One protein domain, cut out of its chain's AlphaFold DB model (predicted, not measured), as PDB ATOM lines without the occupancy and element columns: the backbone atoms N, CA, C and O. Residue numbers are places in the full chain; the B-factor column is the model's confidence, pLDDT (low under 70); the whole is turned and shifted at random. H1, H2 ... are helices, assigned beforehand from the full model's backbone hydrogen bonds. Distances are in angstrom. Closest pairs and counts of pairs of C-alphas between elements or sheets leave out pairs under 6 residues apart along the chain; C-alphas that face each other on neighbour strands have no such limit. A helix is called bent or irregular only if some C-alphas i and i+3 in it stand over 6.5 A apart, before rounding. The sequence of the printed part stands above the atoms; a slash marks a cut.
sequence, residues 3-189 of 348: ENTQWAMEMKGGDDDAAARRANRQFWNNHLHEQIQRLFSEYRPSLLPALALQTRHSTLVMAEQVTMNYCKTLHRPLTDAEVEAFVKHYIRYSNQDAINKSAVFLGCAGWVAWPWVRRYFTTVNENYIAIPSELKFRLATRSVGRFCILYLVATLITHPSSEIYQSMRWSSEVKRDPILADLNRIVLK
ATOM      1  N   GLU A   3    -168.676 116.629 -18.482       66.38
ATOM      2  CA  GLU A   3    -168.949 118.022 -18.887       66.38
ATOM      3  C   GLU A   3    -167.669 118.818 -19.194       66.38
ATOM      4  O   GLU A   3    -167.644 119.597 -20.141       66.38
ATOM      5  N   ASN A   4    -166.554 118.548 -18.504       71.06
ATOM      6  CA  ASN A   4    -165.291 119.266 -18.744       71.06
ATOM      7  C   ASN A   4    -164.665 118.969 -20.119       71.06
ATOM      8  O   ASN A   4    -163.889 119.772 -20.626       71.06
ATOM      9  N   THR A   5    -165.000 117.838 -20.746       76.62
ATOM     10  CA  THR A   5    -164.479 117.488 -22.077       76.62
ATOM     11  C   THR A   5    -165.199 118.203 -23.221       76.62
ATOM     12  O   THR A   5    -164.600 118.368 -24.278       76.62
ATOM     13  N   GLN A   6    -166.447 118.657 -23.032       69.31
ATOM     14  CA  GLN A   6    -167.180 119.403 -24.068       69.31
ATOM     15  C   GLN A   6    -166.665 120.840 -24.207       69.31
ATOM     16  O   GLN A   6    -166.361 121.264 -25.319       69.31
ATOM     17  N   TRP A   7    -166.437 121.536 -23.090       70.06
ATOM     18  CA  TRP A   7    -165.869 122.892 -23.088       70.06
ATOM     19  C   TRP A   7    -164.480 122.964 -23.741       70.06
ATOM     20  O   TRP A   7    -164.180 123.902 -24.476       70.06
ATOM     21  N   ALA A   8    -163.643 121.943 -23.532       69.38
ATOM     22  CA  ALA A   8    -162.318 121.871 -24.145       69.38
ATOM     23  C   ALA A   8    -162.362 121.646 -25.672       69.38
ATOM     24  O   ALA A   8    -161.467 122.102 -26.381       69.38
ATOM     25  N   MET A   9    -163.385 120.955 -26.193       66.81
ATOM     26  CA  MET A   9    -163.557 120.769 -27.642       66.81
ATOM     27  C   MET A   9    -164.112 122.025 -28.325       66.81
ATOM     28  O   MET A   9    -163.690 122.339 -29.434       66.81
ATOM     29  N   GLU A  10    -165.006 122.765 -27.663       76.00
ATOM     30  CA  GLU A  10    -165.592 124.000 -28.203       76.00
ATOM     31  C   GLU A  10    -164.571 125.146 -28.284       76.00
ATOM     32  O   GLU A  10    -164.469 125.806 -29.318       76.00
ATOM     33  N   MET A  11    -163.727 125.316 -27.256       70.81
ATOM     34  CA  MET A  11    -162.618 126.284 -27.295       70.81
ATOM     35  C   MET A  11    -161.622 125.977 -28.420       70.81
ATOM     36  O   MET A  11    -161.198 126.876 -29.142       70.81
ATOM     37  N   LYS A  12    -161.296 124.693 -28.617       77.44
ATOM     38  CA  LYS A  12    -160.359 124.272 -29.663       77.44
ATOM     39  C   LYS A  12    -160.894 124.556 -31.073       77.44
ATOM     40  O   LYS A  12    -160.137 125.009 -31.923       77.44
ATOM     41  N   GLY A  13    -162.197 124.370 -31.300       78.00
ATOM     42  CA  GLY A  13    -162.840 124.733 -32.569       78.00
ATOM     43  C   GLY A  13    -162.799 126.239 -32.857       78.00
ATOM     44  O   GLY A  13    -162.540 126.643 -33.989       78.00
ATOM     45  N   GLY A  14    -162.981 127.078 -31.832       83.38
ATOM     46  CA  GLY A  14    -162.904 128.537 -31.971       83.38
ATOM     47  C   GLY A  14    -161.511 129.044 -32.358       83.38
ATOM     48  O   GLY A  14    -161.390 129.942 -33.201       83.38
ATOM     49  N   ASP A  15    -160.461 128.447 -31.788       83.12
ATOM     50  CA  ASP A  15    -159.071 128.784 -32.105       83.12
ATOM     51  C   ASP A  15    -158.676 128.347 -33.520       83.12
ATOM     52  O   ASP A  15    -158.052 129.124 -34.253       83.12
ATOM     53  N   ASP A  16    -159.100 127.152 -33.940       83.75
ATOM     54  CA  ASP A  16    -158.875 126.642 -35.295       83.75
ATOM     55  C   ASP A  16    -159.576 127.537 -36.341       83.75
ATOM     56  O   ASP A  16    -158.971 127.929 -37.348       83.75
ATOM     57  N   ASP A  17    -160.804 127.986 -36.059       84.06
ATOM     58  CA  ASP A  17    -161.543 128.938 -36.898       84.06
ATOM     59  C   ASP A  17    -160.895 130.331 -36.930       84.06
ATOM     60  O   ASP A  17    -160.937 131.041 -37.944       84.06
ATOM     61  N   ALA A  18    -160.317 130.783 -35.815       82.69
ATOM     62  CA  ALA A  18    -159.601 132.053 -35.752       82.69
ATOM     63  C   ALA A  18    -158.291 131.992 -36.553       82.69
ATOM     64  O   ALA A  18    -157.981 132.930 -37.297       82.69
ATOM     65  N   ALA A  19    -157.548 130.887 -36.449       85.50
ATOM     66  CA  ALA A  19    -156.333 130.641 -37.216       85.50
ATOM     67  C   ALA A  19    -156.627 130.558 -38.722       85.50
ATOM     68  O   ALA A  19    -155.973 131.251 -39.506       85.50
ATOM     69  N   ALA A  20    -157.671 129.824 -39.124       83.56
ATOM     70  CA  ALA A  20    -158.117 129.746 -40.515       83.56
ATOM     71  C   ALA A  20    -158.505 131.128 -41.074       83.56
ATOM     72  O   ALA A  20    -158.112 131.494 -42.184       83.56
ATOM     73  N   ARG A  21    -159.202 131.955 -40.280       83.31
ATOM     74  CA  ARG A  21    -159.536 133.340 -40.658       83.31
ATOM     75  C   ARG A  21    -158.299 134.225 -40.820       83.31
ATOM     76  O   ARG A  21    -158.261 135.038 -41.744       83.31
ATOM     77  N   ARG A  22    -157.286 134.089 -39.957       85.19
ATOM     78  CA  ARG A  22    -156.014 134.830 -40.088       85.19
ATOM     79  C   ARG A  22    -155.239 134.398 -41.330       85.19
ATOM     80  O   ARG A  22    -154.809 135.268 -42.082       85.19
ATOM     81  N   ALA A  23    -155.125 133.093 -41.569       86.75
ATOM     82  CA  ALA A  23    -154.451 132.548 -42.743       86.75
ATOM     83  C   ALA A  23    -155.117 133.023 -44.044       86.75
ATOM     84  O   ALA A  23    -154.435 133.485 -44.955       86.75
ATOM     85  N   ASN A  24    -156.455 133.019 -44.097       85.12
ATOM     86  CA  ASN A  24    -157.193 133.504 -45.262       85.12
ATOM     87  C   ASN A  24    -156.986 135.014 -45.490       85.12
ATOM     88  O   ASN A  24    -156.773 135.449 -46.617       85.12
ATOM     89  N   ARG A  25    -156.961 135.824 -44.420       83.31
ATOM     90  CA  ARG A  25    -156.651 137.262 -44.523       83.31
ATOM     91  C   ARG A  25    -155.243 137.521 -45.057       83.31
ATOM     92  O   ARG A  25    -155.079 138.382 -45.913       83.31
ATOM     93  N   GLN A  26    -154.246 136.791 -44.562       88.94
ATOM     94  CA  GLN A  26    -152.864 136.921 -45.031       88.94
ATOM     95  C   GLN A  26    -152.730 136.512 -46.499       88.94
ATOM     96  O   GLN A  26    -152.079 137.214 -47.266       88.94
ATOM     97  N   PHE A  27    -153.402 135.428 -46.901       89.44
ATOM     98  CA  PHE A  27    -153.445 134.999 -48.294       89.44
ATOM     99  C   PHE A  27    -154.010 136.095 -49.209       89.44
ATOM    100  O   PHE A  27    -153.406 136.406 -50.232       89.44
ATOM    101  N   TRP A  28    -155.120 136.736 -48.818       88.19
ATOM    102  CA  TRP A  28    -155.746 137.788 -49.633       88.19
ATOM    103  C   TRP A  28    -154.867 139.022 -49.718       88.19
ATOM    104  O   TRP A  28    -154.760 139.606 -50.791       88.19
ATOM    105  N   ASN A  29    -154.223 139.388 -48.610       90.56
ATOM    106  CA  ASN A  29    -153.341 140.543 -48.569       90.56
ATOM    107  C   ASN A  29    -152.148 140.354 -49.511       90.56
ATOM    108  O   ASN A  29    -151.902 141.190 -50.368       90.56
ATOM    109  N   ASN A  30    -151.471 139.205 -49.423       93.75
ATOM    110  CA  ASN A  30    -150.327 138.910 -50.282       93.75
ATOM    111  C   ASN A  30    -150.735 138.851 -51.760       93.75
ATOM    112  O   ASN A  30    -150.050 139.411 -52.612       93.75
ATOM    113  N   HIS A  31    -151.877 138.226 -52.061       92.69
ATOM    114  CA  HIS A  31    -152.372 138.130 -53.430       92.69
ATOM    115  C   HIS A  31    -152.729 139.503 -54.021       92.69
ATOM    116  O   HIS A  31    -152.302 139.822 -55.130       92.69
ATOM    117  N   LEU A  32    -153.451 140.342 -53.268       94.12
ATOM    118  CA  LEU A  32    -153.777 141.710 -53.681       94.12
ATOM    119  C   LEU A  32    -152.524 142.563 -53.851       94.12
ATOM    120  O   LEU A  32    -152.413 143.290 -54.837       94.12
ATOM    121  N   HIS A  33    -151.581 142.460 -52.916       95.31
ATOM    122  CA  HIS A  33    -150.317 143.175 -52.980       95.31
ATOM    123  C   HIS A  33    -149.575 142.861 -54.284       95.31
ATOM    124  O   HIS A  33    -149.220 143.769 -55.036       95.31
ATOM    125  N   GLU A  34    -149.399 141.576 -54.600       95.62
ATOM    126  CA  GLU A  34    -148.743 141.136 -55.834       95.62
ATOM    127  C   GLU A  34    -149.493 141.606 -57.087       95.62
ATOM    128  O   GLU A  34    -148.869 142.127 -58.017       95.62
ATOM    129  N   GLN A  35    -150.826 141.485 -57.111       95.75
ATOM    130  CA  GLN A  35    -151.653 141.955 -58.225       95.75
ATOM    131  C   GLN A  35    -151.474 143.457 -58.465       95.75
ATOM    132  O   GLN A  35    -151.215 143.870 -59.597       95.75
ATOM    133  N   ILE A  36    -151.568 144.271 -57.412       95.62
ATOM    134  CA  ILE A  36    -151.459 145.729 -57.501       95.62
ATOM    135  C   ILE A  36    -150.044 146.140 -57.910       95.62
ATOM    136  O   ILE A  36    -149.889 146.973 -58.804       95.62
ATOM    137  N   GLN A  37    -149.006 145.541 -57.322       95.75
ATOM    138  CA  GLN A  37    -147.621 145.847 -57.692       95.75
ATOM    139  C   GLN A  37    -147.322 145.482 -59.144       95.75
ATOM    140  O   GLN A  37    -146.630 146.235 -59.832       95.75
ATOM    141  N   ARG A  38    -147.870 144.365 -59.634       96.38
ATOM    142  CA  ARG A  38    -147.732 143.937 -61.028       96.38
ATOM    143  C   ARG A  38    -148.458 144.891 -61.979       96.38
ATOM    144  O   ARG A  38    -147.836 145.401 -62.910       96.38
ATOM    145  N   LEU A  39    -149.742 145.161 -61.724       96.31
ATOM    146  CA  LEU A  39    -150.604 145.993 -62.578       96.31
ATOM    147  C   LEU A  39    -150.176 147.469 -62.603       96.31
ATOM    148  O   LEU A  39    -150.299 148.130 -63.629       96.31
ATOM    149  N   PHE A  40    -149.646 147.987 -61.491       95.50
ATOM    150  CA  PHE A  40    -149.250 149.393 -61.334       95.50
ATOM    151  C   PHE A  40    -147.742 149.556 -61.114       95.50
ATOM    152  O   PHE A  40    -147.279 150.516 -60.483       95.50
ATOM    153  N   SER A  41    -146.959 148.629 -61.666       94.44
ATOM    154  CA  SER A  41    -145.494 148.684 -61.671       94.44
ATOM    155  C   SER A  41    -144.971 149.980 -62.312       94.44
ATOM    156  O   SER A  41    -144.015 150.586 -61.825       94.44
ATOM    157  N   GLU A  42    -145.659 150.448 -63.353       94.50
ATOM    158  CA  GLU A  42    -145.301 151.630 -64.143       94.50
ATOM    159  C   GLU A  42    -145.916 152.940 -63.631       94.50
ATOM    160  O   GLU A  42    -145.570 154.021 -64.114       94.50
ATOM    161  N   TYR A  43    -146.821 152.881 -62.649       92.00
ATOM    162  CA  TYR A  43    -147.509 154.074 -62.167       92.00
ATOM    163  C   TYR A  43    -146.520 155.086 -61.571       92.00
ATOM    164  O   TYR A  43    -145.734 154.769 -60.675       92.00
ATOM    165  N   ARG A  44    -146.593 156.338 -62.033       89.81
ATOM    166  CA  ARG A  44    -145.858 157.474 -61.468       89.81
ATOM    167  C   ARG A  44    -146.834 158.609 -61.145       89.81
ATOM    168  O   ARG A  44    -147.629 158.965 -62.017       89.81
ATOM    169  N   PRO A  45    -146.780 159.187 -59.930       84.88
ATOM    170  CA  PRO A  45    -147.598 160.346 -59.600       84.88
ATOM    171  C   PRO A  45    -147.211 161.529 -60.492       84.88
ATOM    172  O   PRO A  45    -146.045 161.696 -60.860       84.88
ATOM    173  N   SER A  46    -148.193 162.358 -60.847       84.69
ATOM    174  CA  SER A  46    -147.921 163.609 -61.552       84.69
ATOM    175  C   SER A  46    -147.205 164.608 -60.627       84.69
ATOM    176  O   SER A  46    -147.161 164.441 -59.406       84.69
ATOM    177  N   LEU A  47    -146.605 165.655 -61.205       80.00
ATOM    178  CA  LEU A  47    -145.752 166.599 -60.464       80.00
ATOM    179  C   LEU A  47    -146.471 167.289 -59.293       80.00
ATOM    180  O   LEU A  47    -145.857 167.550 -58.265       80.00
ATOM    181  N   LEU A  48    -147.767 167.578 -59.435       75.81
ATOM    182  CA  LEU A  48    -148.546 168.278 -58.409       75.81
ATOM    183  C   LEU A  48    -148.794 167.412 -57.154       75.81
ATOM    184  O   LEU A  48    -148.444 167.862 -56.064       75.81
ATOM    185  N   PRO A  49    -149.294 166.165 -57.262       78.88
ATOM    186  CA  PRO A  49    -149.307 165.211 -56.152       78.88
ATOM    187  C   PRO A  49    -147.927 164.977 -55.530       78.88
ATOM    188  O   PRO A  49    -147.807 164.892 -54.311       78.88
ATOM    189  N   ALA A  50    -146.869 164.930 -56.347       78.06
ATOM    190  CA  ALA A  50    -145.508 164.763 -55.839       78.06
ATOM    191  C   ALA A  50    -145.068 165.946 -54.954       78.06
ATOM    192  O   ALA A  50    -144.452 165.735 -53.911       78.06
ATOM    193  N   LEU A  51    -145.436 167.182 -55.318       73.19
ATOM    194  CA  LEU A  51    -145.224 168.367 -54.474       73.19
ATOM    195  C   LEU A  51    -146.053 168.328 -53.184       73.19
ATOM    196  O   LEU A  51    -145.610 168.838 -52.159       73.19
ATOM    197  N   ALA A  52    -147.218 167.682 -53.214       71.75
ATOM    198  CA  ALA A  52    -148.028 167.399 -52.032       71.75
ATOM    199  C   ALA A  52    -147.500 166.207 -51.199       71.75
ATOM    200  O   ALA A  52    -148.223 165.695 -50.351       71.75
ATOM    201  N   LEU A  53    -146.249 165.773 -51.425       73.50
ATOM    202  CA  LEU A  53    -145.578 164.652 -50.747       73.50
ATOM    203  C   LEU A  53    -146.233 163.281 -50.983       73.50
ATOM    204  O   LEU A  53    -145.970 162.321 -50.259       73.50
ATOM    205  N   GLN A  54    -147.048 163.154 -52.029       81.94
ATOM    206  CA  GLN A  54    -147.723 161.907 -52.341       81.94
ATOM    207  C   GLN A  54    -146.794 160.982 -53.136       81.94
ATOM    208  O   GLN A  54    -146.525 161.182 -54.323       81.94
ATOM    209  N   THR A  55    -146.261 159.961 -52.466       87.38
ATOM    210  CA  THR A  55    -145.356 158.990 -53.093       87.38
ATOM    211  C   THR A  55    -146.135 157.867 -53.774       87.38
ATOM    212  O   THR A  55    -147.205 157.472 -53.310       87.38
ATOM    213  N   ARG A  56    -145.564 157.287 -54.844       90.75
ATOM    214  CA  ARG A  56    -146.108 156.083 -55.506       90.75
ATOM    215  C   ARG A  56    -146.431 154.996 -54.479       90.75
ATOM    216  O   ARG A  56    -147.524 154.442 -54.486       90.75
ATOM    217  N   HIS A  57    -145.486 154.721 -53.583       91.81
ATOM    218  CA  HIS A  57    -145.650 153.696 -52.562       91.81
ATOM    219  C   HIS A  57    -146.844 153.998 -51.647       91.81
ATOM    220  O   HIS A  57    -147.715 153.149 -51.510       91.81
ATOM    221  N   SER A  58    -146.955 155.225 -51.127       87.81
ATOM    222  CA  SER A  58    -148.087 155.633 -50.284       87.81
ATOM    223  C   SER A  58    -149.433 155.489 -51.003       87.81
ATOM    224  O   SER A  58    -150.372 154.937 -50.434       87.81
ATOM    225  N   THR A  59    -149.522 155.902 -52.272       90.19
ATOM    226  CA  THR A  59    -150.767 155.751 -53.044       90.19
ATOM    227  C   THR A  59    -151.153 154.300 -53.282       90.19
ATOM    228  O   THR A  59    -152.334 153.976 -53.214       90.19
ATOM    229  N   LEU A  60    -150.174 153.429 -53.549       92.94
ATOM    230  CA  LEU A  60    -150.434 152.015 -53.802       92.94
ATOM    231  C   LEU A  60    -150.810 151.278 -52.517       92.94
ATOM    232  O   LEU A  60    -151.739 150.484 -52.550       92.94
ATOM    233  N   VAL A  61    -150.166 151.593 -51.389       92.06
ATOM    234  CA  VAL A  61    -150.527 151.039 -50.072       92.06
ATOM    235  C   VAL A  61    -151.950 151.441 -49.684       92.06
ATOM    236  O   VAL A  61    -152.733 150.606 -49.241       92.06
ATOM    237  N   MET A  62    -152.328 152.702 -49.906       89.31
ATOM    238  CA  MET A  62    -153.700 153.146 -49.648       89.31
ATOM    239  C   MET A  62    -154.703 152.471 -50.588       89.31
ATOM    240  O   MET A  62    -155.755 152.016 -50.144       89.31
ATOM    241  N   ALA A  63    -154.369 152.346 -51.875       92.06
ATOM    242  CA  ALA A  63    -155.206 151.627 -52.828       92.06
ATOM    243  C   ALA A  63    -155.387 150.154 -52.423       92.06
ATOM    244  O   ALA A  63    -156.503 149.641 -52.482       92.06
ATOM    245  N   GLU A  64    -154.324 149.494 -51.965       93.75
ATOM    246  CA  GLU A  64    -154.341 148.123 -51.447       93.75
ATOM    247  C   GLU A  64    -155.266 148.001 -50.237       93.75
ATOM    248  O   GLU A  64    -156.154 147.151 -50.232       93.75
ATOM    249  N   GLN A  65    -155.147 148.902 -49.261       90.75
ATOM    250  CA  GLN A  65    -155.986 148.896 -48.065       90.75
ATOM    251  C   GLN A  65    -157.474 149.085 -48.393       90.75
ATOM    252  O   GLN A  65    -158.325 148.349 -47.883       90.75
ATOM    253  N   VAL A  66    -157.802 150.032 -49.277       89.38
ATOM    254  CA  VAL A  66    -159.188 150.279 -49.705       89.38
ATOM    255  C   VAL A  66    -159.735 149.071 -50.476       89.38
ATOM    256  O   VAL A  66    -160.854 148.624 -50.217       89.38
ATOM    257  N   THR A  67    -158.937 148.495 -51.376       91.75
ATOM    258  CA  THR A  67    -159.325 147.312 -52.162       91.75
ATOM    259  C   THR A  67    -159.521 146.089 -51.261       91.75
ATOM    260  O   THR A  67    -160.489 145.346 -51.417       91.75
ATOM    261  N   MET A  68    -158.661 145.910 -50.257       90.88
ATOM    262  CA  MET A  68    -158.768 144.836 -49.272       90.88
ATOM    263  C   MET A  68    -160.045 144.962 -48.438       90.88
ATOM    264  O   MET A  68    -160.732 143.965 -48.212       90.88
ATOM    265  N   ASN A  69    -160.410 146.172 -48.010       86.81
ATOM    266  CA  ASN A  69    -161.690 146.397 -47.340       86.81
ATOM    267  C   ASN A  69    -162.869 146.035 -48.251       86.81
ATOM    268  O   ASN A  69    -163.808 145.387 -47.796       86.81
ATOM    269  N   TYR A  70    -162.774 146.328 -49.547       86.12
ATOM    270  CA  TYR A  70    -163.789 145.921 -50.518       86.12
ATOM    271  C   TYR A  70    -163.898 144.392 -50.667       86.12
ATOM    272  O   TYR A  70    -165.000 143.839 -50.641       86.12
ATOM    273  N   CYS A  71    -162.764 143.684 -50.742       88.81
ATOM    274  CA  CYS A  71    -162.725 142.217 -50.748       88.81
ATOM    275  C   CYS A  71    -163.382 141.613 -49.501       88.81
ATOM    276  O   CYS A  71    -164.117 140.630 -49.612       88.81
ATOM    277  N   LYS A  72    -163.135 142.187 -48.313       85.81
ATOM    278  CA  LYS A  72    -163.755 141.720 -47.059       85.81
ATOM    279  C   LYS A  72    -165.273 141.787 -47.141       85.81
ATOM    280  O   LYS A  72    -165.926 140.813 -46.776       85.81
ATOM    281  N   THR A  73    -165.810 142.891 -47.655       85.44
ATOM    282  CA  THR A  73    -167.255 143.103 -47.790       85.44
ATOM    283  C   THR A  73    -167.881 142.160 -48.817       85.44
ATOM    284  O   THR A  73    -168.964 141.626 -48.591       85.44
ATOM    285  N   LEU A  74    -167.191 141.901 -49.929       85.88
ATOM    286  CA  LEU A  74    -167.667 140.976 -50.959       85.88
ATOM    287  C   LEU A  74    -167.494 139.490 -50.601       85.88
ATOM    288  O   LEU A  74    -168.079 138.636 -51.265       85.88
ATOM    289  N   HIS A  75    -166.666 139.169 -49.603       86.94
ATOM    290  CA  HIS A  75    -166.260 137.803 -49.254       86.94
ATOM    291  C   HIS A  75    -165.699 136.978 -50.435       86.94
ATOM    292  O   HIS A  75    -165.754 135.748 -50.408       86.94
ATOM    293  N   ARG A  76    -165.142 137.628 -51.467       87.25
ATOM    294  CA  ARG A  76    -164.504 136.969 -52.621       87.25
ATOM    295  C   ARG A  76    -163.236 137.710 -53.052       87.25
ATOM    296  O   ARG A  76    -163.174 138.927 -52.861       87.25
ATOM    297  N   PRO A  77    -162.263 137.023 -53.677       89.00
ATOM    298  CA  PRO A  77    -161.163 137.701 -54.348       89.00
ATOM    299  C   PRO A  77    -161.680 138.500 -55.556       89.00
ATOM    300  O   PRO A  77    -162.609 138.080 -56.257       89.00
ATOM    301  N   LEU A  78    -161.076 139.665 -55.781       90.38
ATOM    302  CA  LEU A  78    -161.312 140.492 -56.961       90.38
ATOM    303  C   LEU A  78    -160.495 139.952 -58.139       90.38
ATOM    304  O   LEU A  78    -159.362 139.498 -57.979       90.38
ATOM    305  N   THR A  79    -161.079 140.002 -59.330       93.69
ATOM    306  CA  THR A  79    -160.373 139.671 -60.573       93.69
ATOM    307  C   THR A  79    -159.398 140.785 -60.955       93.69
ATOM    308  O   THR A  79    -159.609 141.942 -60.596       93.69
ATOM    309  N   ASP A  80    -158.358 140.466 -61.733       95.06
ATOM    310  CA  ASP A  80    -157.352 141.452 -62.167       95.06
ATOM    311  C   ASP A  80    -157.991 142.684 -62.839       95.06
ATOM    312  O   ASP A  80    -157.584 143.810 -62.568       95.06
ATOM    313  N   ALA A  81    -159.041 142.489 -63.646       92.44
ATOM    314  CA  ALA A  81    -159.767 143.577 -64.304       92.44
ATOM    315  C   ALA A  81    -160.559 144.457 -63.315       92.44
ATOM    316  O   ALA A  81    -160.621 145.676 -63.483       92.44
ATOM    317  N   GLU A  82    -161.152 143.858 -62.275       91.50
ATOM    318  CA  GLU A  82    -161.852 144.593 -61.215       91.50
ATOM    319  C   GLU A  82    -160.862 145.393 -60.361       91.50
ATOM    320  O   GLU A  82    -161.104 146.572 -60.097       91.50
ATOM    321  N   VAL A  83    -159.728 144.786 -59.983       94.50
ATOM    322  CA  VAL A  83    -158.646 145.459 -59.246       94.50
ATOM    323  C   VAL A  83    -158.078 146.609 -60.071       94.50
ATOM    324  O   VAL A  83    -157.941 147.720 -59.565       94.50
ATOM    325  N   GLU A  84    -157.788 146.384 -61.353       94.19
ATOM    326  CA  GLU A  84    -157.258 147.417 -62.242       94.19
ATOM    327  C   GLU A  84    -158.222 148.601 -62.368       94.19
ATOM    328  O   GLU A  84    -157.805 149.749 -62.202       94.19
ATOM    329  N   ALA A  85    -159.509 148.345 -62.625       91.06
ATOM    330  CA  ALA A  85    -160.519 149.395 -62.734       91.06
ATOM    331  C   ALA A  85    -160.662 150.175 -61.418       91.06
ATOM    332  O   ALA A  85    -160.650 151.409 -61.425       91.06
ATOM    333  N   PHE A  86    -160.731 149.463 -60.292       90.69
ATOM    334  CA  PHE A  86    -160.873 150.057 -58.968       90.69
ATOM    335  C   PHE A  86    -159.673 150.935 -58.600       90.69
ATOM    336  O   PHE A  86    -159.831 152.106 -58.252       90.69
ATOM    337  N   VAL A  87    -158.460 150.399 -58.735       93.38
ATOM    338  CA  VAL A  87    -157.229 151.108 -58.380       93.38
ATOM    339  C   VAL A  87    -156.964 152.265 -59.342       93.38
ATOM    340  O   VAL A  87    -156.586 153.344 -58.888       93.38
ATOM    341  N   LYS A  88    -157.234 152.122 -60.649       92.62
ATOM    342  CA  LYS A  88    -157.164 153.252 -61.600       92.62
ATOM    343  C   LYS A  88    -158.111 154.375 -61.198       92.62
ATOM    344  O   LYS A  88    -157.711 155.542 -61.224       92.62
ATOM    345  N   HIS A  89    -159.343 154.036 -60.825       89.31
ATOM    346  CA  HIS A  89    -160.320 155.018 -60.373       89.31
ATOM    347  C   HIS A  89    -159.843 155.719 -59.098       89.31
ATOM    348  O   HIS A  89    -159.828 156.947 -59.042       89.31
ATOM    349  N   TYR A  90    -159.361 154.953 -58.114       89.50
ATOM    350  CA  TYR A  90    -158.811 155.487 -56.871       89.50
ATOM    351  C   TYR A  90    -157.614 156.416 -57.107       89.50
ATOM    352  O   TYR A  90    -157.578 157.528 -56.588       89.50
ATOM    353  N   ILE A  91    -156.652 156.008 -57.938       90.94
ATOM    354  CA  ILE A  91    -155.476 156.813 -58.284       90.94
ATOM    355  C   ILE A  91    -155.885 158.120 -58.966       90.94
ATOM    356  O   ILE A  91    -155.387 159.190 -58.612       90.94
ATOM    357  N   ARG A  92    -156.797 158.056 -59.945       89.62
ATOM    358  CA  ARG A  92    -157.296 159.247 -60.645       89.62
ATOM    359  C   ARG A  92    -157.963 160.207 -59.671       89.62
ATOM    360  O   ARG A  92    -157.688 161.404 -59.705       89.62
ATOM    361  N   TYR A  93    -158.816 159.663 -58.814       86.75
ATOM    362  CA  TYR A  93    -159.515 160.399 -57.783       86.75
ATOM    363  C   TYR A  93    -158.536 161.073 -56.809       86.75
ATOM    364  O   TYR A  93    -158.606 162.281 -56.600       86.75
ATOM    365  N   SER A  94    -157.562 160.319 -56.298       85.19
ATOM    366  CA  SER A  94    -156.559 160.801 -55.351       85.19
ATOM    367  C   SER A  94    -155.666 161.894 -55.950       85.19
ATOM    368  O   SER A  94    -155.449 162.934 -55.331       85.19
ATOM    369  N   ASN A  95    -155.224 161.724 -57.201       86.06
ATOM    370  CA  ASN A  95    -154.448 162.744 -57.906       86.06
ATOM    371  C   ASN A  95    -155.263 164.021 -58.148       86.06
ATOM    372  O   ASN A  95    -154.749 165.124 -57.962       86.06
ATOM    373  N   GLN A  96    -156.526 163.892 -58.564       86.12
ATOM    374  CA  GLN A  96    -157.397 165.047 -58.784       86.12
ATOM    375  C   GLN A  96    -157.662 165.796 -57.478       86.12
ATOM    376  O   GLN A  96    -157.696 167.025 -57.470       86.12
ATOM    377  N   ASP A  97    -157.835 165.069 -56.381       82.75
ATOM    378  CA  ASP A  97    -158.004 165.649 -55.060       82.75
ATOM    379  C   ASP A  97    -156.752 166.410 -54.601       82.75
ATOM    380  O   ASP A  97    -156.857 167.580 -54.233       82.75
ATOM    381  N   ALA A  98    -155.561 165.823 -54.732       82.12
ATOM    382  CA  ALA A  98    -154.306 166.504 -54.417       82.12
ATOM    383  C   ALA A  98    -154.123 167.795 -55.242       82.12
ATOM    384  O   ALA A  98    -153.703 168.832 -54.717       82.12
ATOM    385  N   ILE A  99    -154.494 167.768 -56.527       85.00
ATOM    386  CA  ILE A  99    -154.494 168.955 -57.395       85.00
ATOM    387  C   ILE A  99    -155.504 169.995 -56.898       85.00
ATOM    388  O   ILE A  99    -155.161 171.167 -56.768       85.00
ATOM    389  N   ASN A 100    -156.736 169.590 -56.587       85.44
ATOM    390  CA  ASN A 100    -157.770 170.512 -56.117       85.44
ATOM    391  C   ASN A 100    -157.385 171.144 -54.771       85.44
ATOM    392  O   ASN A 100    -157.500 172.358 -54.612       85.44
ATOM    393  N   LYS A 101    -156.877 170.346 -53.824       80.81
ATOM    394  CA  LYS A 101    -156.381 170.811 -52.522       80.81
ATOM    395  C   LYS A 101    -155.249 171.810 -52.695       80.81
ATOM    396  O   LYS A 101    -155.341 172.928 -52.195       80.81
ATOM    397  N   SER A 102    -154.205 171.443 -53.439       80.38
ATOM    398  CA  SER A 102    -153.068 172.338 -53.680       80.38
ATOM    399  C   SER A 102    -153.499 173.634 -54.372       80.38
ATOM    400  O   SER A 102    -153.059 174.705 -53.959       80.38
ATOM    401  N   ALA A 103    -154.421 173.580 -55.337       85.06
ATOM    402  CA  ALA A 103    -154.968 174.769 -55.985       85.06
ATOM    403  C   ALA A 103    -155.735 175.676 -55.009       85.06
ATOM    404  O   ALA A 103    -155.512 176.888 -55.000       85.06
ATOM    405  N   VAL A 104    -156.596 175.110 -54.156       84.19
ATOM    406  CA  VAL A 104    -157.331 175.870 -53.130       84.19
ATOM    407  C   VAL A 104    -156.361 176.498 -52.133       84.19
ATOM    408  O   VAL A 104    -156.469 177.689 -51.846       84.19
ATOM    409  N   PHE A 105    -155.368 175.746 -51.655       80.88
ATOM    410  CA  PHE A 105    -154.378 176.267 -50.715       80.88
ATOM    411  C   PHE A 105    -153.519 177.373 -51.307       80.88
ATOM    412  O   PHE A 105    -153.337 178.407 -50.667       80.88
ATOM    413  N   LEU A 106    -153.023 177.188 -52.532       81.88
ATOM    414  CA  LEU A 106    -152.267 178.212 -53.246       81.88
ATOM    415  C   LEU A 106    -153.126 179.452 -53.504       81.88
ATOM    416  O   LEU A 106    -152.642 180.570 -53.335       81.88
ATOM    417  N   GLY A 107    -154.405 179.268 -53.840       85.19
ATOM    418  CA  GLY A 107    -155.366 180.354 -54.006       85.19
ATOM    419  C   GLY A 107    -155.587 181.145 -52.715       85.19
ATOM    420  O   GLY A 107    -155.427 182.364 -52.707       85.19
ATOM    421  N   CYS A 108    -155.888 180.467 -51.604       82.75
ATOM    422  CA  CYS A 108    -156.099 181.103 -50.302       82.75
ATOM    423  C   CYS A 108    -154.831 181.788 -49.788       82.75
ATOM    424  O   CYS A 108    -154.873 182.951 -49.388       82.75
ATOM    425  N   ALA A 109    -153.693 181.098 -49.822       81.25
ATOM    426  CA  ALA A 109    -152.430 181.651 -49.355       81.25
ATOM    427  C   ALA A 109    -151.983 182.830 -50.236       81.25
ATOM    428  O   ALA A 109    -151.542 183.855 -49.714       81.25
ATOM    429  N   GLY A 110    -152.174 182.731 -51.555       82.06
ATOM    430  CA  GLY A 110    -151.945 183.822 -52.500       82.06
ATOM    431  C   GLY A 110    -152.844 185.026 -52.224       82.06
ATOM    432  O   GLY A 110    -152.353 186.151 -52.179       82.06
ATOM    433  N   TRP A 111    -154.133 184.803 -51.955       87.19
ATOM    434  CA  TRP A 111    -155.092 185.862 -51.628       87.19
ATOM    435  C   TRP A 111    -154.762 186.573 -50.309       87.19
ATOM    436  O   TRP A 111    -154.770 187.802 -50.257       87.19
ATOM    437  N   VAL A 112    -154.391 185.830 -49.259       85.31
ATOM    438  CA  VAL A 112    -154.006 186.420 -47.962       85.31
ATOM    439  C   VAL A 112    -152.658 187.143 -48.045       85.31
ATOM    440  O   VAL A 112    -152.480 188.191 -47.426       85.31
ATOM    441  N   ALA A 113    -151.707 186.623 -48.824       80.19
ATOM    442  CA  ALA A 113    -150.413 187.269 -49.028       80.19
ATOM    443  C   ALA A 113    -150.478 188.446 -50.018       80.19
ATOM    444  O   ALA A 113    -149.588 189.303 -50.004       80.19
ATOM    445  N   TRP A 114    -151.528 188.532 -50.845       84.94
ATOM    446  CA  TRP A 114    -151.664 189.533 -51.905       84.94
ATOM    447  C   TRP A 114    -151.475 190.978 -51.427       84.94
ATOM    448  O   TRP A 114    -150.716 191.700 -52.069       84.94
ATOM    449  N   PRO A 115    -152.050 191.440 -50.297       84.56
ATOM    450  CA  PRO A 115    -151.824 192.803 -49.819       84.56
ATOM    451  C   PRO A 115    -150.353 193.106 -49.495       84.56
ATOM    452  O   PRO A 115    -149.910 194.243 -49.659       84.56
ATOM    453  N   TRP A 116    -149.581 192.112 -49.048       76.31
ATOM    454  CA  TRP A 116    -148.157 192.275 -48.736       76.31
ATOM    455  C   TRP A 116    -147.296 192.265 -49.995       76.31
ATOM    456  O   TRP A 116    -146.402 193.097 -50.127       76.31
ATOM    457  N   VAL A 117    -147.614 191.378 -50.937       74.88
ATOM    458  CA  VAL A 117    -146.964 191.318 -52.251       74.88
ATOM    459  C   VAL A 117    -147.255 192.591 -53.049       74.88
ATOM    460  O   VAL A 117    -146.341 193.218 -53.576       74.88
ATOM    461  N   ARG A 118    -148.509 193.057 -53.059       80.06
ATOM    462  CA  ARG A 118    -148.929 194.297 -53.724       80.06
ATOM    463  C   ARG A 118    -148.137 195.504 -53.230       80.06
ATOM    464  O   ARG A 118    -147.666 196.270 -54.058       80.06
ATOM    465  N   ARG A 119    -147.926 195.646 -51.913       73.31
ATOM    466  CA  ARG A 119    -147.112 196.740 -51.344       73.31
ATOM    467  C   ARG A 119    -145.662 196.732 -51.832       73.31
ATOM    468  O   ARG A 119    -145.070 197.799 -51.917       73.31
ATOM    469  N   TYR A 120    -145.102 195.567 -52.154       67.50
ATOM    470  CA  TYR A 120    -143.757 195.466 -52.722       67.50
ATOM    471  C   TYR A 120    -143.698 195.965 -54.175       67.50
ATOM    472  O   TYR A 120    -142.700 196.553 -54.580       67.50
ATOM    473  N   PHE A 121    -144.770 195.766 -54.950       68.19
ATOM    474  CA  PHE A 121    -144.836 196.179 -56.355       68.19
ATOM    475  C   PHE A 121    -145.352 197.612 -56.565       68.19
ATOM    476  O   PHE A 121    -144.999 198.241 -57.558       68.19
ATOM    477  N   THR A 122    -146.165 198.160 -55.657       65.94
ATOM    478  CA  THR A 122    -146.754 199.504 -55.820       65.94
ATOM    479  C   THR A 122    -145.836 200.659 -55.407       65.94
ATOM    480  O   THR A 122    -146.173 201.805 -55.671       65.94
ATOM    481  N   THR A 123    -144.681 200.406 -54.785       57.28
ATOM    482  CA  THR A 123    -143.731 201.459 -54.360       57.28
ATOM    483  C   THR A 123    -142.806 201.957 -55.474       57.28
ATOM    484  O   THR A 123    -141.890 202.728 -55.211       57.28
ATOM    485  N   VAL A 124    -143.034 201.557 -56.726       55.44
ATOM    486  CA  VAL A 124    -142.163 201.921 -57.857       55.44
ATOM    487  C   VAL A 124    -142.298 203.395 -58.276       55.44
ATOM    488  O   VAL A 124    -141.450 203.865 -59.025       55.44
ATOM    489  N   ASN A 125    -143.284 204.158 -57.777       54.00
ATOM    490  CA  ASN A 125    -143.573 205.489 -58.334       54.00
ATOM    491  C   ASN A 125    -143.476 206.716 -57.416       54.00
ATOM    492  O   ASN A 125    -143.719 207.813 -57.903       54.00
ATOM    493  N   GLU A 126    -143.070 206.610 -56.147       56.00
ATOM    494  CA  GLU A 126    -142.896 207.810 -55.310       56.00
ATOM    495  C   GLU A 126    -141.590 207.758 -54.506       56.00
ATOM    496  O   GLU A 126    -141.457 207.031 -53.526       56.00
ATOM    497  N   ASN A 127    -140.637 208.585 -54.950       56.81
ATOM    498  CA  ASN A 127    -139.363 208.951 -54.327       56.81
ATOM    499  C   ASN A 127    -138.285 207.851 -54.229       56.81
ATOM    500  O   ASN A 127    -138.333 206.923 -53.426       56.81
ATOM    501  N   TYR A 128    -137.245 208.045 -55.049       52.97
ATOM    502  CA  TYR A 128    -135.988 207.299 -55.140       52.97
ATOM    503  C   TYR A 128    -135.216 207.288 -53.803       52.97
ATOM    504  O   TYR A 128    -134.216 207.977 -53.626       52.97
ATOM    505  N   ILE A 129    -135.642 206.473 -52.844       62.56
ATOM    506  CA  ILE A 129    -134.753 206.004 -51.780       62.56
ATOM    507  C   ILE A 129    -134.396 204.571 -52.146       62.56
ATOM    508  O   ILE A 129    -135.223 203.662 -52.064       62.56
ATOM    509  N   ALA A 130    -133.164 204.373 -52.617       63.75
ATOM    510  CA  ALA A 130    -132.646 203.058 -52.952       63.75
ATOM    511  C   ALA A 130    -132.570 202.207 -51.678       63.75
ATOM    512  O   ALA A 130    -131.612 202.276 -50.913       63.75
ATOM    513  N   ILE A 131    -133.611 201.412 -51.428       65.81
ATOM    514  CA  ILE A 131    -133.617 200.447 -50.329       65.81
ATOM    515  C   ILE A 131    -132.491 199.431 -50.604       65.81
ATOM    516  O   ILE A 131    -132.506 198.814 -51.680       65.81
ATOM    517  N   PRO A 132    -131.549 199.221 -49.664       77.88
ATOM    518  CA  PRO A 132    -130.477 198.240 -49.804       77.88
ATOM    519  C   PRO A 132    -131.028 196.847 -50.129       77.88
ATOM    520  O   PRO A 132    -132.058 196.432 -49.586       77.88
ATOM    521  N   SER A 133    -130.340 196.103 -50.997       76.94
ATOM    522  CA  SER A 133    -130.730 194.743 -51.405       76.94
ATOM    523  C   SER A 133    -130.907 193.792 -50.213       76.94
ATOM    524  O   SER A 133    -131.803 192.951 -50.227       76.94
ATOM    525  N   GLU A 134    -130.135 193.980 -49.140       79.56
ATOM    526  CA  GLU A 134    -130.247 193.189 -47.909       79.56
ATOM    527  C   GLU A 134    -131.582 193.378 -47.180       79.56
ATOM    528  O   GLU A 134    -132.182 192.414 -46.697       79.56
ATOM    529  N   LEU A 135    -132.091 194.613 -47.129       76.81
ATOM    530  CA  LEU A 135    -133.396 194.907 -46.536       76.81
ATOM    531  C   LEU A 135    -134.515 194.291 -47.381       76.81
ATOM    532  O   LEU A 135    -135.433 193.691 -46.824       76.81
ATOM    533  N   LYS A 136    -134.401 194.340 -48.716       75.31
ATOM    534  CA  LYS A 136    -135.349 193.667 -49.623       75.31
ATOM    535  C   LYS A 136    -135.374 192.154 -49.385       75.31
ATOM    536  O   LYS A 136    -136.458 191.586 -49.275       75.31
ATOM    537  N   PHE A 137    -134.209 191.519 -49.219       78.06
ATOM    538  CA  PHE A 137    -134.119 190.089 -48.914       78.06
ATOM    539  C   PHE A 137    -134.749 189.741 -47.558       78.06
ATOM    540  O   PHE A 137    -135.556 188.818 -47.479       78.06
ATOM    541  N   ARG A 138    -134.467 190.512 -46.497       79.12
ATOM    542  CA  ARG A 138    -135.066 190.291 -45.164       79.12
ATOM    543  C   ARG A 138    -136.585 190.472 -45.148       79.12
ATOM    544  O   ARG A 138    -137.290 189.743 -44.449       79.12
ATOM    545  N   LEU A 139    -137.112 191.442 -45.897       75.56
ATOM    546  CA  LEU A 139    -138.560 191.602 -46.033       75.56
ATOM    547  C   LEU A 139    -139.177 190.443 -46.829       75.56
ATOM    548  O   LEU A 139    -140.218 189.920 -46.422       75.56
ATOM    549  N   ALA A 140    -138.521 190.008 -47.910       77.06
ATOM    550  CA  ALA A 140    -138.968 188.877 -48.714       77.06
ATOM    551  C   ALA A 140    -139.026 187.586 -47.883       77.06
ATOM    552  O   ALA A 140    -140.080 186.953 -47.820       77.06
ATOM    553  N   THR A 141    -137.968 187.243 -47.144       79.62
ATOM    554  CA  THR A 141    -137.950 186.041 -46.291       79.62
ATOM    555  C   THR A 141    -139.026 186.082 -45.206       79.62
ATOM    556  O   THR A 141    -139.670 185.067 -44.940       79.62
ATOM    557  N   ARG A 142    -139.322 187.259 -44.637       82.25
ATOM    558  CA  ARG A 142    -140.424 187.417 -43.674       82.25
ATOM    559  C   ARG A 142    -141.802 187.197 -44.304       82.25
ATOM    560  O   ARG A 142    -142.676 186.625 -43.654       82.25
ATOM    561  N   SER A 143    -142.017 187.647 -45.541       76.88
ATOM    562  CA  SER A 143    -143.274 187.385 -46.261       76.88
ATOM    563  C   SER A 143    -143.439 185.909 -46.628       76.88
ATOM    564  O   SER A 143    -144.518 185.361 -46.416       76.88
ATOM    565  N   VAL A 144    -142.359 185.248 -47.060       81.38
ATOM    566  CA  VAL A 144    -142.344 183.806 -47.342       81.38
ATOM    567  C   VAL A 144    -142.637 183.009 -46.072       81.38
ATOM    568  O   VAL A 144    -143.515 182.156 -46.084       81.38
ATOM    569  N   GLY A 145    -142.003 183.346 -44.944       84.31
ATOM    570  CA  GLY A 145    -142.271 182.682 -43.666       84.31
ATOM    571  C   GLY A 145    -143.738 182.788 -43.234       84.31
ATOM    572  O   GLY A 145    -144.335 181.799 -42.814       84.31
ATOM    573  N   ARG A 146    -144.367 183.961 -43.400       81.56
ATOM    574  CA  ARG A 146    -145.803 184.130 -43.114       81.56
ATOM    575  C   ARG A 146    -146.686 183.329 -44.067       81.56
ATOM    576  O   ARG A 146    -147.670 182.757 -43.613       81.56
ATOM    577  N   PHE A 147    -146.337 183.272 -45.351       81.00
ATOM    578  CA  PHE A 147    -147.041 182.447 -46.331       81.00
ATOM    579  C   PHE A 147    -146.976 180.963 -45.954       81.00
ATOM    580  O   PHE A 147    -148.011 180.309 -45.917       81.00
ATOM    581  N   CYS A 148    -145.797 180.452 -45.585       82.81
ATOM    582  CA  CYS A 148    -145.630 179.066 -45.147       82.81
ATOM    583  C   CYS A 148    -146.457 178.749 -43.893       82.81
ATOM    584  O   CYS A 148    -147.122 177.719 -43.848       82.81
ATOM    585  N   ILE A 149    -146.469 179.643 -42.897       87.38
ATOM    586  CA  ILE A 149    -147.272 179.453 -41.678       87.38
ATOM    587  C   ILE A 149    -148.769 179.453 -42.007       87.38
ATOM    588  O   ILE A 149    -149.494 178.573 -41.555       87.38
ATOM    589  N   LEU A 150    -149.239 180.411 -42.811       84.25
ATOM    590  CA  LEU A 150    -150.645 180.485 -43.214       84.25
ATOM    591  C   LEU A 150    -151.068 179.276 -44.047       84.25
ATOM    592  O   LEU A 150    -152.174 178.778 -43.861       84.25
ATOM    593  N   TYR A 151    -150.188 178.794 -44.923       81.62
ATOM    594  CA  TYR A 151    -150.398 177.568 -45.679       81.62
ATOM    595  C   TYR A 151    -150.582 176.383 -44.727       81.62
ATOM    596  O   TYR A 151    -151.625 175.746 -44.778       81.62
ATOM    597  N   LEU A 152    -149.652 176.158 -43.790       83.50
ATOM    598  CA  LEU A 152    -149.748 175.058 -42.820       83.50
ATOM    599  C   LEU A 152    -151.027 175.120 -41.977       83.50
ATOM    600  O   LEU A 152    -151.694 174.104 -41.792       83.50
ATOM    601  N   VAL A 153    -151.398 176.309 -41.493       86.06
ATOM    602  CA  VAL A 153    -152.632 176.501 -40.715       86.06
ATOM    603  C   VAL A 153    -153.870 176.224 -41.572       86.06
ATOM    604  O   VAL A 153    -154.776 175.524 -41.124       86.06
ATOM    605  N   ALA A 154    -153.910 176.723 -42.810       81.44
ATOM    606  CA  ALA A 154    -155.011 176.451 -43.727       81.44
ATOM    607  C   ALA A 154    -155.125 174.953 -44.035       81.44
ATOM    608  O   ALA A 154    -156.235 174.417 -44.028       81.44
ATOM    609  N   THR A 155    -153.997 174.267 -44.245       80.19
ATOM    610  CA  THR A 155    -153.961 172.818 -44.465       80.19
ATOM    611  C   THR A 155    -154.513 172.063 -43.263       80.19
ATOM    612  O   THR A 155    -155.404 171.242 -43.445       80.19
ATOM    613  N   LEU A 156    -154.088 172.391 -42.040       82.88
ATOM    614  CA  LEU A 156    -154.585 171.735 -40.823       82.88
ATOM    615  C   LEU A 156    -156.095 171.922 -40.608       82.88
ATOM    616  O   LEU A 156    -156.773 170.983 -40.200       82.88
ATOM    617  N   ILE A 157    -156.641 173.108 -40.896       83.94
ATOM    618  CA  ILE A 157    -158.070 173.400 -40.683       83.94
ATOM    619  C   ILE A 157    -158.957 172.711 -41.726       83.94
ATOM    620  O   ILE A 157    -160.055 172.255 -41.415       83.94
ATOM    621  N   THR A 158    -158.511 172.661 -42.979       76.06
ATOM    622  CA  THR A 158    -159.334 172.157 -44.092       76.06
ATOM    623  C   THR A 158    -159.147 170.669 -44.371       76.06
ATOM    624  O   THR A 158    -160.007 170.082 -45.021       76.06
ATOM    625  N   HIS A 159    -158.077 170.040 -43.872       78.62
ATOM    626  CA  HIS A 159    -157.862 168.600 -44.030       78.62
ATOM    627  C   HIS A 159    -159.094 167.765 -43.625       78.62
ATOM    628  O   HIS A 159    -159.606 167.053 -44.493       78.62
ATOM    629  N   PRO A 160    -159.662 167.899 -42.407       78.00
ATOM    630  CA  PRO A 160    -160.770 167.040 -41.980       78.00
ATOM    631  C   PRO A 160    -162.066 167.286 -42.766       78.00
ATOM    632  O   PRO A 160    -162.777 166.348 -43.115       78.00
ATOM    633  N   SER A 161    -162.383 168.539 -43.105       74.12
ATOM    634  CA  SER A 161    -163.597 168.846 -43.876       74.12
ATOM    635  C   SER A 161    -163.491 168.376 -45.324       74.12
ATOM    636  O   SER A 161    -164.492 167.986 -45.932       74.12
ATOM    637  N   SER A 162    -162.273 168.371 -45.867       75.38
ATOM    638  CA  SER A 162    -162.027 167.882 -47.212       75.38
ATOM    639  C   SER A 162    -162.331 166.387 -47.327       75.38
ATOM    640  O   SER A 162    -162.921 166.003 -48.334       75.38
ATOM    641  N   GLU A 163    -162.001 165.569 -46.320       76.06
ATOM    642  CA  GLU A 163    -162.208 164.111 -46.330       76.06
ATOM    643  C   GLU A 163    -163.690 163.727 -46.434       76.06
ATOM    644  O   GLU A 163    -164.050 162.826 -47.192       76.06
ATOM    645  N   ILE A 164    -164.575 164.465 -45.759       75.81
ATOM    646  CA  ILE A 164    -166.028 164.231 -45.810       75.81
ATOM    647  C   ILE A 164    -166.592 164.566 -47.197       75.81
ATOM    648  O   ILE A 164    -167.379 163.813 -47.772       75.81
ATOM    649  N   TYR A 165    -166.189 165.702 -47.770       77.88
ATOM    650  CA  TYR A 165    -166.616 166.064 -49.125       77.88
ATOM    651  C   TYR A 165    -166.088 165.062 -50.162       77.88
ATOM    652  O   TYR A 165    -166.777 164.689 -51.116       77.88
ATOM    653  N   GLN A 166    -164.860 164.602 -49.941       76.94
ATOM    654  CA  GLN A 166    -164.187 163.601 -50.746       76.94
ATOM    655  C   GLN A 166    -164.940 162.271 -50.738       76.94
ATOM    656  O   GLN A 166    -165.279 161.782 -51.821       76.94
ATOM    657  N   SER A 167    -165.259 161.715 -49.569       74.88
ATOM    658  CA  SER A 167    -165.973 160.439 -49.466       74.88
ATOM    659  C   SER A 167    -167.318 160.475 -50.197       74.88
ATOM    660  O   SER A 167    -167.631 159.570 -50.978       74.88
ATOM    661  N   MET A 168    -168.071 161.571 -50.050       78.69
ATOM    662  CA  MET A 168    -169.323 161.779 -50.778       78.69
ATOM    663  C   MET A 168    -169.114 161.804 -52.294       78.69
ATOM    664  O   MET A 168    -169.821 161.106 -53.026       78.69
ATOM    665  N   ARG A 169    -168.134 162.572 -52.781       82.69
ATOM    666  CA  ARG A 169    -167.861 162.677 -54.219       82.69
ATOM    667  C   ARG A 169    -167.388 161.352 -54.811       82.69
ATOM    668  O   ARG A 169    -167.893 160.956 -55.859       82.69
ATOM    669  N   TRP A 170    -166.486 160.655 -54.124       81.19
ATOM    670  CA  TRP A 170    -166.002 159.340 -54.537       81.19
ATOM    671  C   TRP A 170    -167.162 158.355 -54.651       81.19
ATOM    672  O   TRP A 170    -167.352 157.753 -55.703       81.19
ATOM    673  N   SER A 171    -168.036 158.284 -53.641       78.69
ATOM    674  CA  SER A 171    -169.212 157.404 -53.689       78.69
ATOM    675  C   SER A 171    -170.138 157.697 -54.882       78.69
ATOM    676  O   SER A 171    -170.773 156.788 -55.416       78.69
ATOM    677  N   SER A 172    -170.214 158.957 -55.329       81.38
ATOM    678  CA  SER A 172    -170.980 159.349 -56.515       81.38
ATOM    679  C   SER A 172    -170.295 158.917 -57.812       81.38
ATOM    680  O   SER A 172    -170.974 158.459 -58.729       81.38
ATOM    681  N   GLU A 173    -168.971 159.040 -57.893       79.62
ATOM    682  CA  GLU A 173    -168.185 158.668 -59.074       79.62
ATOM    683  C   GLU A 173    -168.096 157.143 -59.242       79.62
ATOM    684  O   GLU A 173    -168.329 156.644 -60.341       79.62
ATOM    685  N   VAL A 174    -167.924 156.388 -58.154       80.00
ATOM    686  CA  VAL A 174    -167.941 154.913 -58.168       80.00
ATOM    687  C   VAL A 174    -169.295 154.376 -58.660       80.00
ATOM    688  O   VAL A 174    -169.351 153.359 -59.345       80.00
ATOM    689  N   LYS A 175    -170.407 155.074 -58.382       81.44
ATOM    690  CA  LYS A 175    -171.739 154.711 -58.907       81.44
ATOM    691  C   LYS A 175    -171.888 154.926 -60.418       81.44
ATOM    692  O   LYS A 175    -172.823 154.381 -61.000       81.44
ATOM    693  N   ARG A 176    -171.030 155.739 -61.044       83.56
ATOM    694  CA  ARG A 176    -171.086 156.035 -62.488       83.56
ATOM    695  C   ARG A 176    -170.315 155.022 -63.326       83.56
ATOM    696  O   ARG A 176    -170.676 154.824 -64.482       83.56
ATOM    697  N   ASP A 177    -169.291 154.388 -62.763       83.75
ATOM    698  CA  ASP A 177    -168.508 153.387 -63.482       83.75
ATOM    699  C   ASP A 177    -169.288 152.068 -63.578       83.75
ATOM    700  O   ASP A 177    -169.677 151.523 -62.549       83.75
ATOM    701  N   PRO A 178    -169.510 151.504 -64.780       86.31
ATOM    702  CA  PRO A 178    -170.377 150.336 -64.953       86.31
ATOM    703  C   PRO A 178    -169.844 149.083 -64.242       86.31
ATOM    704  O   PRO A 178    -170.627 148.324 -63.678       86.31
ATOM    705  N   ILE A 179    -168.519 148.897 -64.220       84.00
ATOM    706  CA  ILE A 179    -167.857 147.773 -63.536       84.00
ATOM    707  C   ILE A 179    -168.014 147.911 -62.014       84.00
ATOM    708  O   ILE A 179    -168.389 146.966 -61.325       84.00
ATOM    709  N   LEU A 180    -167.782 149.114 -61.485       84.75
ATOM    710  CA  LEU A 180    -167.878 149.392 -60.051       84.75
ATOM    711  C   LEU A 180    -169.327 149.462 -59.563       84.75
ATOM    712  O   LEU A 180    -169.611 149.125 -58.416       84.75
ATOM    713  N   ALA A 181    -170.255 149.863 -60.428       84.88
ATOM    714  CA  ALA A 181    -171.678 149.871 -60.144       84.88
ATOM    715  C   ALA A 181    -172.212 148.451 -59.931       84.88
ATOM    716  O   ALA A 181    -173.048 148.259 -59.049       84.88
ATOM    717  N   ASP A 182    -171.727 147.462 -60.689       85.38
ATOM    718  CA  ASP A 182    -172.109 146.063 -60.483       85.38
ATOM    719  C   ASP A 182    -171.535 145.509 -59.171       85.38
ATOM    720  O   ASP A 182    -172.269 144.945 -58.357       85.38
ATOM    721  N   LEU A 183    -170.261 145.800 -58.876       80.81
ATOM    722  CA  LEU A 183    -169.659 145.493 -57.572       80.81
ATOM    723  C   LEU A 183    -170.454 146.121 -56.415       80.81
ATOM    724  O   LEU A 183    -170.816 145.434 -55.460       80.81
ATOM    725  N   ASN A 184    -170.806 147.403 -56.530       83.38
ATOM    726  CA  ASN A 184    -171.583 148.107 -55.513       83.38
ATOM    727  C   ASN A 184    -172.997 147.555 -55.371       83.38
ATOM    728  O   ASN A 184    -173.535 147.575 -54.269       83.38
ATOM    729  N   ARG A 185    -173.614 147.047 -56.443       82.94
ATOM    730  CA  ARG A 185    -174.907 146.359 -56.343       82.94
ATOM    731  C   ARG A 185    -174.797 145.084 -55.522       82.94
ATOM    732  O   ARG A 185    -175.724 144.794 -54.776       82.94
ATOM    733  N   ILE A 186    -173.699 144.342 -55.646       81.31
ATOM    734  CA  ILE A 186    -173.462 143.133 -54.848       81.31
ATOM    735  C   ILE A 186    -173.268 143.503 -53.373       81.31
ATOM    736  O   ILE A 186    -173.867 142.860 -52.518       81.31
ATOM    737  N   VAL A 187    -172.499 144.561 -53.087       75.75
ATOM    738  CA  VAL A 187    -172.264 145.043 -51.714       75.75
ATOM    739  C   VAL A 187    -173.534 145.598 -51.066       75.75
ATOM    740  O   VAL A 187    -173.865 145.235 -49.944       75.75
ATOM    741  N   LEU A 188    -174.263 146.464 -51.774       77.12
ATOM    742  CA  LEU A 188    -175.452 147.145 -51.253       77.12
ATOM    743  C   LEU A 188    -176.695 146.260 -51.235       77.12
ATOM    744  O   LEU A 188    -177.722 146.690 -50.716       77.12
ATOM    745  N   LYS A 189    -176.661 145.060 -51.829       75.75
ATOM    746  CA  LYS A 189    -177.778 144.126 -51.717       75.75
ATOM    747  C   LYS A 189    -177.793 143.652 -50.263       75.75
ATOM    748  O   LYS A 189    -176.925 142.853 -49.900       75.75
TER     749      LYS A 189
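What this domain is: This is residues 3 to 189 of the 348 residues of an uncharacterized protein of Ophiocordyceps australis (UniProt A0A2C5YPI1). The long helix H4 is the spine of this model: bent H5 folds back along it, H2, H3 and H6 pack on its first half, and H1 reaches away as an arm whose residues 4 to 24 stick out. The turn at residues 121 to 135 sticks out at the other end. The printed part has 187 residues with six named helices, H1 to H6 in order, and no named strand: all helix. It is extended, with a radius of gyration of the C-alphas of 26.1 A and spans of 99 by 45 by 30 A.

How they stand to each other: Start at H4, residues 80 to 125, the hub, with a kink of 53 degrees near residue 113; it is irregular, C-alphas 122 and 125 being 7.2 A apart. H5, residues 133 to 174, was assigned as one helix by its hydrogen bonds but is bent, C-alphas 157 and 160 being 7.0 A apart; look for arms H5a, 133 to 157, and H5b, 160 to 174. H5a and H4 form a hairpin, closest at C-alphas 151 and 109, 5.9 A; H5b only just touches H4, with 3 pairs of C-alphas within 8 A, the closest Trp 170 and Tyr 93, 7.3 A. H4 also touches H3, residues 56 to 74, at C-alphas 87 and 63, 5.9 A, another hairpin; H2, residues 47 to 51, at 98 and 49, 5.4 A; and H6, residues 178 to 188, at 86 and 180, 7.1 A. H1, residues 4 to 39, touches H3 with residues 28 to 37 alone, closest at C-alphas 33 and 64, 6.6 A, at a steep tilt of 45 degrees. Each O i to N i+4 pair is within hydrogen-bond range in H2, H3, H5a and H6, against 31 of 32 in H1, 37 of 42 in H4 and 10 of 11 in H5b.

Where its parts are: Find C-alpha 80 at (-157.352, 141.452, -62.167); from there H4 runs 65.6 A. H1 begins at C-alpha 4, (-165.291, 119.266, -18.744), and runs 53.4 A; H5a spans 36.3 A and H3 26.7 A.

The domain as a whole: C-alphas 3 and 127, the two farthest apart, are 102.0 A apart. The printed part has no cut and no long link. Look for pLDDT under 70 at residues 3, 6, 8 to 9 and 120 to 131.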